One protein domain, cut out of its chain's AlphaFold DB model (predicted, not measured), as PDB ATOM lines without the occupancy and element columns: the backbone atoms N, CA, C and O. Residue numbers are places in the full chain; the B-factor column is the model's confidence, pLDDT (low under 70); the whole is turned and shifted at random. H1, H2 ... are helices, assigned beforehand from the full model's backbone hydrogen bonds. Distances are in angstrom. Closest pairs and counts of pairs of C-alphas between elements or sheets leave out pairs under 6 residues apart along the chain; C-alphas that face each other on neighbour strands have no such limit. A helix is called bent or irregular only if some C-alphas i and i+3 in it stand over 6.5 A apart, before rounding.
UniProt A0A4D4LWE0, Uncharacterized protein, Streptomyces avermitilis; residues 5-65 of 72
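AT A GLANCE: This is residues 5 to 65 of the 72 residues of an uncharacterized protein of Streptomyces avermitilis (UniProt A0A4D4LWE0). This is a flat, open arch: the long bent helix H2 makes the span, the short helices H1 and H3 turn inward at its ends, and the middle is empty. The 61 printed residues hold H1, H2, H3 in that order and no named strand, class all helix. The whole is extended, radius of gyration of the C-alphas 20.0 A, spanning 52 by 32 by 10 A.

HOW THE PARTS SIT: Start at H1, residues 6 to 13. Next, H2, residues 17 to 50, assigned as one helix by its hydrogen bonds, is bent: C-alphas 37 and 40 are 7.8 A apart. Its arms H2a, residues 17 to 37, and H2b, residues 40 to 50, stand at a steep tilt of 64 degrees. H2a is irregular, C-alphas 27 and 30 being 7.5 A apart, with a kink of 52 degrees near residue 30. H1 and H2a are close but not clearly touching, closest C-alphas Leu 12 and Leu 20, 8.0 A. So are H2b and H3, residues 53 to 64, closest C-alphas Leu 49 and Ala 55, 6.8 A. H1 and H3 are apart. Every O i to N i+4 pair is within hydrogen-bond range in H1, H2b and H3; in H2a, 15 of 17.

IN THESE COORDINATES: Find C-alpha 6 at (132.071, 144.667, 160.515), where H1 begins. H2a runs 29.0 A, H3 16.1 A to C-alpha 64 at (123.227, 182.322, 154.044).

THE WHOLE: The C-alphas farthest apart, Ala 16 and Ala 53, are 51.9 A apart. Both links are tight, the printed part has no cut, and no printed residue is under 70 in pLDDT.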
ATOM      1  N   LEU A   5     132.236 148.654 161.930       95.44
ATOM      2  CA  LEU A   5     130.906 148.051 161.936       95.44
ATOM      3  C   LEU A   5     130.972 146.535 161.714       95.44
ATOM      4  O   LEU A   5     130.224 145.792 162.353       95.44
ATOM      5  N   ALA A   6     131.885 146.079 160.852       95.12
ATOM      6  CA  ALA A   6     132.071 144.667 160.515       95.12
ATOM      7  C   ALA A   6     132.138 143.732 161.745       95.12
ATOM      8  O   ALA A   6     131.284 142.846 161.843       95.12
ATOM      9  N   PRO A   7     133.021 143.954 162.745       95.00
ATOM     10  CA  PRO A   7     133.111 143.054 163.896       95.00
ATOM     11  C   PRO A   7     131.841 143.037 164.764       95.00
ATOM     12  O   PRO A   7     131.508 142.009 165.353       95.00
ATOM     13  N   ILE A   8     131.097 144.147 164.833       95.81
ATOM     14  CA  ILE A   8     129.835 144.223 165.588       95.81
ATOM     15  C   ILE A   8     128.765 143.370 164.905       95.81
ATOM     16  O   ILE A   8     128.065 142.593 165.559       95.81
ATOM     17  N   LEU A   9     128.638 143.501 163.584       96.06
ATOM     18  CA  LEU A   9     127.653 142.744 162.820       96.06
ATOM     19  C   LEU A   9     127.966 141.247 162.820       96.06
ATOM     20  O   LEU A   9     127.042 140.443 162.910       96.06
ATOM     21  N   ASP A  10     129.242 140.869 162.764       97.06
ATOM     22  CA  ASP A  10     129.650 139.466 162.840       97.06
ATOM     23  C   ASP A  10     129.321 138.856 164.204       97.06
ATOM     24  O   ASP A  10     128.770 137.755 164.267       97.06
ATOM     25  N   GLY A  11     129.531 139.607 165.291       96.38
ATOM     26  CA  GLY A  11     129.092 139.205 166.628       96.38
ATOM     27  C   GLY A  11     127.578 138.978 166.719       96.38
ATOM     28  O   GLY A  11     127.135 137.980 167.282       96.38
ATOM     29  N   LEU A  12     126.772 139.859 166.116       96.81
ATOM     30  CA  LEU A  12     125.316 139.688 166.066       96.81
ATOM     31  C   LEU A  12     124.908 138.480 165.209       96.81
ATOM     32  O   LEU A  12     124.039 137.715 165.614       96.81
ATOM     33  N   ARG A  13     125.537 138.260 164.048       96.94
ATOM     34  CA  ARG A  13     125.225 137.118 163.166       96.94
ATOM     35  C   ARG A  13     125.581 135.766 163.778       96.94
ATOM     36  O   ARG A  13     124.967 134.769 163.410       96.94
ATOM     37  N   ALA A  14     126.544 135.728 164.694       97.75
ATOM     38  CA  ALA A  14     126.923 134.514 165.408       97.75
ATOM     39  C   ALA A  14     125.928 134.114 166.520       97.75
ATOM     40  O   ALA A  14     125.973 132.979 166.996       97.75
ATOM     41  N   ALA A  15     125.036 135.014 166.951       97.81
ATOM     42  CA  ALA A  15     124.074 134.744 168.019       97.81
ATOM     43  C   ALA A  15     122.782 134.078 167.507       97.81
ATOM     44  O   ALA A  15     122.383 134.220 166.351       97.81
ATOM     45  N   ALA A  16     122.082 133.364 168.397       98.19
ATOM     46  CA  ALA A  16     120.805 132.740 168.060       98.19
ATOM     47  C   ALA A  16     119.728 133.810 167.763       98.19
ATOM     48  O   ALA A  16     119.490 134.682 168.605       98.19
ATOM     49  N   PRO A  17     119.012 133.734 166.624       97.56
ATOM     50  CA  PRO A  17     118.092 134.791 166.197       97.56
ATOM     51  C   PRO A  17     116.919 135.006 167.163       97.56
ATOM     52  O   PRO A  17     116.521 136.146 167.394       97.56
ATOM     53  N   GLY A  18     116.402 133.939 167.784       98.31
ATOM     54  CA  GLY A  18     115.351 134.053 168.804       98.31
ATOM     55  C   GLY A  18     115.832 134.781 170.061       98.31
ATOM     56  O   GLY A  18     115.155 135.679 170.549       98.31
ATOM     57  N   ALA A  19     117.043 134.476 170.536       97.94
ATOM     58  CA  ALA A  19     117.618 135.148 171.702       97.94
ATOM     59  C   ALA A  19     117.847 136.645 171.444       97.94
ATOM     60  O   ALA A  19     117.578 137.469 172.317       97.94
ATOM     61  N   LEU A  20     118.293 137.012 170.237       98.38
ATOM     62  CA  LEU A  20     118.423 138.413 169.838       98.38
ATOM     63  C   LEU A  20     117.073 139.132 169.797       98.38
ATOM     64  O   LEU A  20     116.985 140.269 170.257       98.38
ATOM     65  N   ALA A  21     116.032 138.491 169.260       98.25
ATOM     66  CA  ALA A  21     114.697 139.078 169.181       98.25
ATOM     67  C   ALA A  21     114.116 139.359 170.576       98.25
ATOM     68  O   ALA A  21     113.701 140.487 170.846       98.25
ATOM     69  N   GLU A  22     114.172 138.377 171.480       98.38
ATOM     70  CA  GLU A  22     113.697 138.525 172.861       98.38
ATOM     71  C   GLU A  22     114.522 139.557 173.638       98.38
ATOM     72  O   GLU A  22     113.976 140.440 174.298       98.38
ATOM     73  N   THR A  23     115.852 139.523 173.501       97.75
ATOM     74  CA  THR A  23     116.734 140.511 174.142       97.75
ATOM     75  C   THR A  23     116.424 141.918 173.648       97.75
ATOM     76  O   THR A  23     116.317 142.838 174.455       97.75
ATOM     77  N   LYS A  24     116.220 142.098 172.336       98.25
ATOM     78  CA  LYS A  24     115.815 143.384 171.761       98.25
ATOM     79  C   LYS A  24     114.494 143.855 172.363       98.25
ATOM     80  O   LYS A  24     114.416 145.015 172.760       98.25
ATOM     81  N   ALA A  25     113.482 142.993 172.455       97.81
ATOM     82  CA  ALA A  25     112.198 143.346 173.059       97.81
ATOM     83  C   ALA A  25     112.371 143.805 174.518       97.81
ATOM     84  O   ALA A  25     111.901 144.883 174.882       97.81
ATOM     85  N   LEU A  26     113.134 143.054 175.318       97.94
ATOM     86  CA  LEU A  26     113.410 143.380 176.719       97.94
ATOM     87  C   LEU A  26     114.099 144.740 176.881       97.94
ATOM     88  O   LEU A  26     113.644 145.572 177.664       97.94
ATOM     89  N   VAL A  27     115.176 144.997 176.131       98.06
ATOM     90  CA  VAL A  27     115.966 146.231 176.299       98.06
ATOM     91  C   VAL A  27     115.321 147.460 175.655       98.06
ATOM     92  O   VAL A  27     115.689 148.583 175.991       98.06
ATOM     93  N   THR A  28     114.358 147.279 174.744       98.00
ATOM     94  CA  THR A  28     113.675 148.394 174.061       98.00
ATOM     95  C   THR A  28     112.290 148.714 174.613       98.00
ATOM     96  O   THR A  28     111.761 149.774 174.286       98.00
ATOM     97  N   ALA A  29     111.721 147.883 175.492       98.06
ATOM     98  CA  ALA A  29     110.358 148.048 176.006       98.06
ATOM     99  C   ALA A  29     110.062 149.468 176.526       98.06
ATOM    100  O   ALA A  29     109.080 150.089 176.125       98.06
ATOM    101  N   ARG A  30     110.945 150.032 177.362       97.44
ATOM    102  CA  ARG A  30     110.755 151.382 177.924       97.44
ATOM    103  C   ARG A  30     110.859 152.488 176.871       97.44
ATOM    104  O   ARG A  30     110.186 153.510 176.989       97.44
ATOM    105  N   VAL A  31     111.708 152.293 175.863       96.50
ATOM    106  CA  VAL A  31     111.867 153.234 174.746       96.50
ATOM    107  C   VAL A  31     110.588 153.259 173.914       96.50
ATOM    108  O   VAL A  31     110.068 154.339 173.653       96.50
ATOM    109  N   LEU A  32     110.051 152.085 173.566       96.44
ATOM    110  CA  LEU A  32     108.793 151.956 172.827       96.44
ATOM    111  C   LEU A  32     107.622 152.583 173.589       96.44
ATOM    112  O   LEU A  32     106.899 153.394 173.027       96.44
ATOM    113  N   GLU A  33     107.509 152.317 174.892       97.38
ATOM    114  CA  GLU A  33     106.473 152.920 175.737       97.38
ATOM    115  C   GLU A  33     106.546 154.459 175.752       97.38
ATOM    116  O   GLU A  33     105.523 155.141 175.750       97.38
ATOM    117  N   SER A  34     107.754 155.035 175.764       96.69
ATOM    118  CA  SER A  34     107.912 156.490 175.664       96.69
ATOM    119  C   SER A  34     107.504 157.022 174.293       96.69
ATOM    120  O   SER A  34     106.864 158.065 174.228       96.69
ATOM    121  N   PHE A  35     107.809 156.313 173.202       95.19
ATOM    122  CA  PHE A  35     107.296 156.696 171.885       95.19
ATOM    123  C   PHE A  35     105.769 156.670 171.859       95.19
ATOM    124  O   PHE A  35     105.162 157.670 171.478       95.19
ATOM    125  N   ASP A  36     105.144 155.590 172.320       95.81
ATOM    126  CA  ASP A  36     103.685 155.467 172.327       95.81
ATOM    127  C   ASP A  36     103.020 156.580 173.148       95.81
ATOM    128  O   ASP A  36     102.028 157.170 172.716       95.81
ATOM    129  N   ARG A  37     103.594 156.917 174.310       97.25
ATOM    130  CA  ARG A  37     103.075 157.978 175.182       97.25
ATOM    131  C   ARG A  37     103.266 159.376 174.596       97.25
ATOM    132  O   ARG A  37     102.348 160.193 174.646       97.25
ATOM    133  N   ASP A  38     104.455 159.663 174.067       97.50
ATOM    134  CA  ASP A  38     104.918 161.044 173.892       97.50
ATOM    135  C   ASP A  38     104.909 161.513 172.423       97.50
ATOM    136  O   ASP A  38     105.000 162.718 172.167       97.50
ATOM    137  N   THR A  39     104.743 160.613 171.439       96.69
ATOM    138  CA  THR A  39     104.864 160.939 169.997       96.69
ATOM    139  C   THR A  39     103.981 162.106 169.562       96.69
ATOM    140  O   THR A  39     104.457 163.014 168.879       96.69
ATOM    141  N   ALA A  40     102.703 162.117 169.948       96.94
ATOM    142  CA  ALA A  40     101.776 163.170 169.530       96.94
ATOM    143  C   ALA A  40     102.171 164.539 170.107       96.94
ATOM    144  O   ALA A  40     102.194 165.538 169.387       96.94
ATOM    145  N   ALA A  41     102.533 164.575 171.392       96.75
ATOM    146  CA  ALA A  41     102.939 165.798 172.074       96.75
ATOM    147  C   ALA A  41     104.253 166.348 171.509       96.75
ATOM    148  O   ALA A  41     104.340 167.538 171.202       96.75
ATOM    149  N   LEU A  42     105.253 165.485 171.312       96.81
ATOM    150  CA  LEU A  42     106.543 165.877 170.745       96.81
ATOM    151  C   LEU A  42     106.404 166.336 169.293       96.81
ATOM    152  O   LEU A  42     106.986 167.351 168.924       96.81
ATOM    153  N   THR A  43     105.567 165.672 168.494       97.50
ATOM    154  CA  THR A  43     105.288 166.085 167.110       97.50
ATOM    155  C   THR A  43     104.623 167.463 167.065       97.50
ATOM    156  O   THR A  43     105.049 168.332 166.303       97.50
ATOM    157  N   ALA A  44     103.614 167.701 167.910       97.88
ATOM    158  CA  ALA A  44     102.947 168.998 168.004       97.88
ATOM    159  C   ALA A  44     103.899 170.104 168.490       97.88
ATOM    160  O   ALA A  44     103.874 171.221 167.965       97.88
ATOM    161  N   LEU A  45     104.764 169.792 169.459       97.75
ATOM    162  CA  LEU A  45     105.793 170.703 169.949       97.75
ATOM    163  C   LEU A  45     106.793 171.053 168.844       97.75
ATOM    164  O   LEU A  45     107.021 172.235 168.600       97.75
ATOM    165  N   SER A  46     107.340 170.055 168.145       97.31
ATOM    166  CA  SER A  46     108.247 170.271 167.019       97.31
ATOM    167  C   SER A  46     107.599 171.148 165.954       97.31
ATOM    168  O   SER A  46     108.182 172.162 165.580       97.31
ATOM    169  N   ALA A  47     106.374 170.838 165.521       97.69
ATOM    170  CA  ALA A  47     105.659 171.643 164.529       97.69
ATOM    171  C   ALA A  47     105.484 173.105 164.979       97.69
ATOM    172  O   ALA A  47     105.733 174.028 164.203       97.69
ATOM    173  N   ARG A  48     105.118 173.328 166.249       97.94
ATOM    174  CA  ARG A  48     105.032 174.676 166.828       97.94
ATOM    175  C   ARG A  48     106.370 175.406 166.801       97.94
ATOM    176  O   ARG A  48     106.398 176.569 166.415       97.94
ATOM    177  N   LEU A  49     107.452 174.752 167.223       98.00
ATOM    178  CA  LEU A  49     108.782 175.361 167.272       98.00
ATOM    179  C   LEU A  49     109.289 175.705 165.868       98.00
ATOM    180  O   LEU A  49     109.781 176.810 165.657       98.00
ATOM    181  N   PHE A  50     109.078 174.826 164.887       96.50
ATOM    182  CA  PHE A  50     109.448 175.083 163.493       96.50
ATOM    183  C   PHE A  50     108.640 176.213 162.835       96.50
ATOM    184  O   PHE A  50     109.113 176.813 161.873       96.50
ATOM    185  N   ALA A  51     107.456 176.550 163.354       97.12
ATOM    186  CA  ALA A  51     106.653 177.671 162.862       97.12
ATOM    187  C   ALA A  51     107.098 179.046 163.407       97.12
ATOM    188  O   ALA A  51     106.551 180.075 163.000       97.12
ATOM    189  N   THR A  52     108.057 179.089 164.336       98.12
ATOM    190  CA  THR A  52     108.496 180.335 164.980       98.12
ATOM    191  C   THR A  52     109.384 181.197 164.080       98.12
ATOM    192  O   THR A  52     109.981 180.737 163.103       98.12
ATOM    193  N   ALA A  53     109.495 182.482 164.430       97.69
ATOM    194  CA  ALA A  53     110.431 183.397 163.782       97.69
ATOM    195  C   ALA A  53     111.894 182.990 164.019       97.69
ATOM    196  O   ALA A  53     112.698 183.101 163.101       97.69
ATOM    197  N   GLU A  54     112.215 182.464 165.203       97.44
ATOM    198  CA  GLU A  54     113.556 181.966 165.532       97.44
ATOM    199  C   GLU A  54     113.951 180.786 164.642       97.44
ATOM    200  O   GLU A  54     115.042 180.781 164.081       97.44
ATOM    201  N   ALA A  55     113.050 179.821 164.426       97.31
ATOM    202  CA  ALA A  55     113.313 178.713 163.509       97.31
ATOM    203  C   ALA A  55     113.536 179.194 162.066       97.31
ATOM    204  O   ALA A  55     114.433 178.699 161.381       97.31
ATOM    205  N   ARG A  56     112.755 180.187 161.612       97.44
ATOM    206  CA  ARG A  56     112.955 180.808 160.295       97.44
ATOM    207  C   ARG A  56     114.315 181.495 160.203       97.44
ATOM    208  O   ARG A  56     115.026 181.267 159.235       97.44
ATOM    209  N   GLU A  57     114.677 182.301 161.194       98.12
ATOM    210  CA  GLU A  57     115.965 182.997 161.237       98.12
ATOM    211  C   GLU A  57     117.137 182.014 161.273       98.12
ATOM    212  O   GLU A  57     118.081 182.170 160.507       98.12
ATOM    213  N   GLY A  58     117.054 180.956 162.083       97.75
ATOM    214  CA  GLY A  58     118.098 179.934 162.152       97.75
ATOM    215  C   GLY A  58     118.303 179.228 160.812       97.75
ATOM    216  O   GLY A  58     119.439 179.041 160.380       97.75
ATOM    217  N   MET A  59     117.210 178.895 160.119       97.81
ATOM    218  CA  MET A  59     117.272 178.304 158.780       97.81
ATOM    219  C   MET A  59     117.859 179.280 157.752       97.81
ATOM    220  O   MET A  59     118.730 178.895 156.976       97.81
ATOM    221  N   THR A  60     117.423 180.543 157.757       98.00
ATOM    222  CA  THR A  60     117.954 181.578 156.860       98.00
ATOM    223  C   THR A  60     119.446 181.804 157.098       98.00
ATOM    224  O   THR A  60     120.220 181.756 156.149       98.00
ATOM    225  N   ALA A  61     119.869 181.980 158.352       98.25
ATOM    226  CA  ALA A  61     121.266 182.190 158.719       98.25
ATOM    227  C   ALA A  61     122.158 181.021 158.278       98.25
ATOM    228  O   ALA A  61     123.210 181.234 157.672       98.25
ATOM    229  N   PHE A  62     121.695 179.782 158.495       97.88
ATOM    230  CA  PHE A  62     122.381 178.577 158.031       97.88
ATOM    231  C   PHE A  62     122.564 178.564 156.505       97.88
ATOM    232  O   PHE A  62     123.671 178.328 156.019       97.88
ATOM    233  N   LEU A  63     121.501 178.850 155.745       98.19
ATOM    234  CA  LEU A  63     121.541 178.874 154.279       98.19
ATOM    235  C   LEU A  63     122.429 180.002 153.735       98.19
ATOM    236  O   LEU A  63     123.143 179.812 152.751       98.19
ATOM    237  N   GLU A  64     122.412 181.157 154.392       98.19
ATOM    238  CA  GLU A  64     123.227 182.322 154.044       98.19
ATOM    239  C   GLU A  64     124.671 182.221 154.564       98.19
ATOM    240  O   GLU A  64     125.493 183.079 154.246       98.19
ATOM    241  N   ARG A  65     125.010 181.163 155.321       97.69
ATOM    242  CA  ARG A  65     126.328 180.947 155.946       97.69
ATOM    243  C   ARG A  65     126.784 182.147 156.784       97.69
ATOM    244  O   ARG A  65     127.963 182.499 156.782       97.69
TER     245      ARG A  65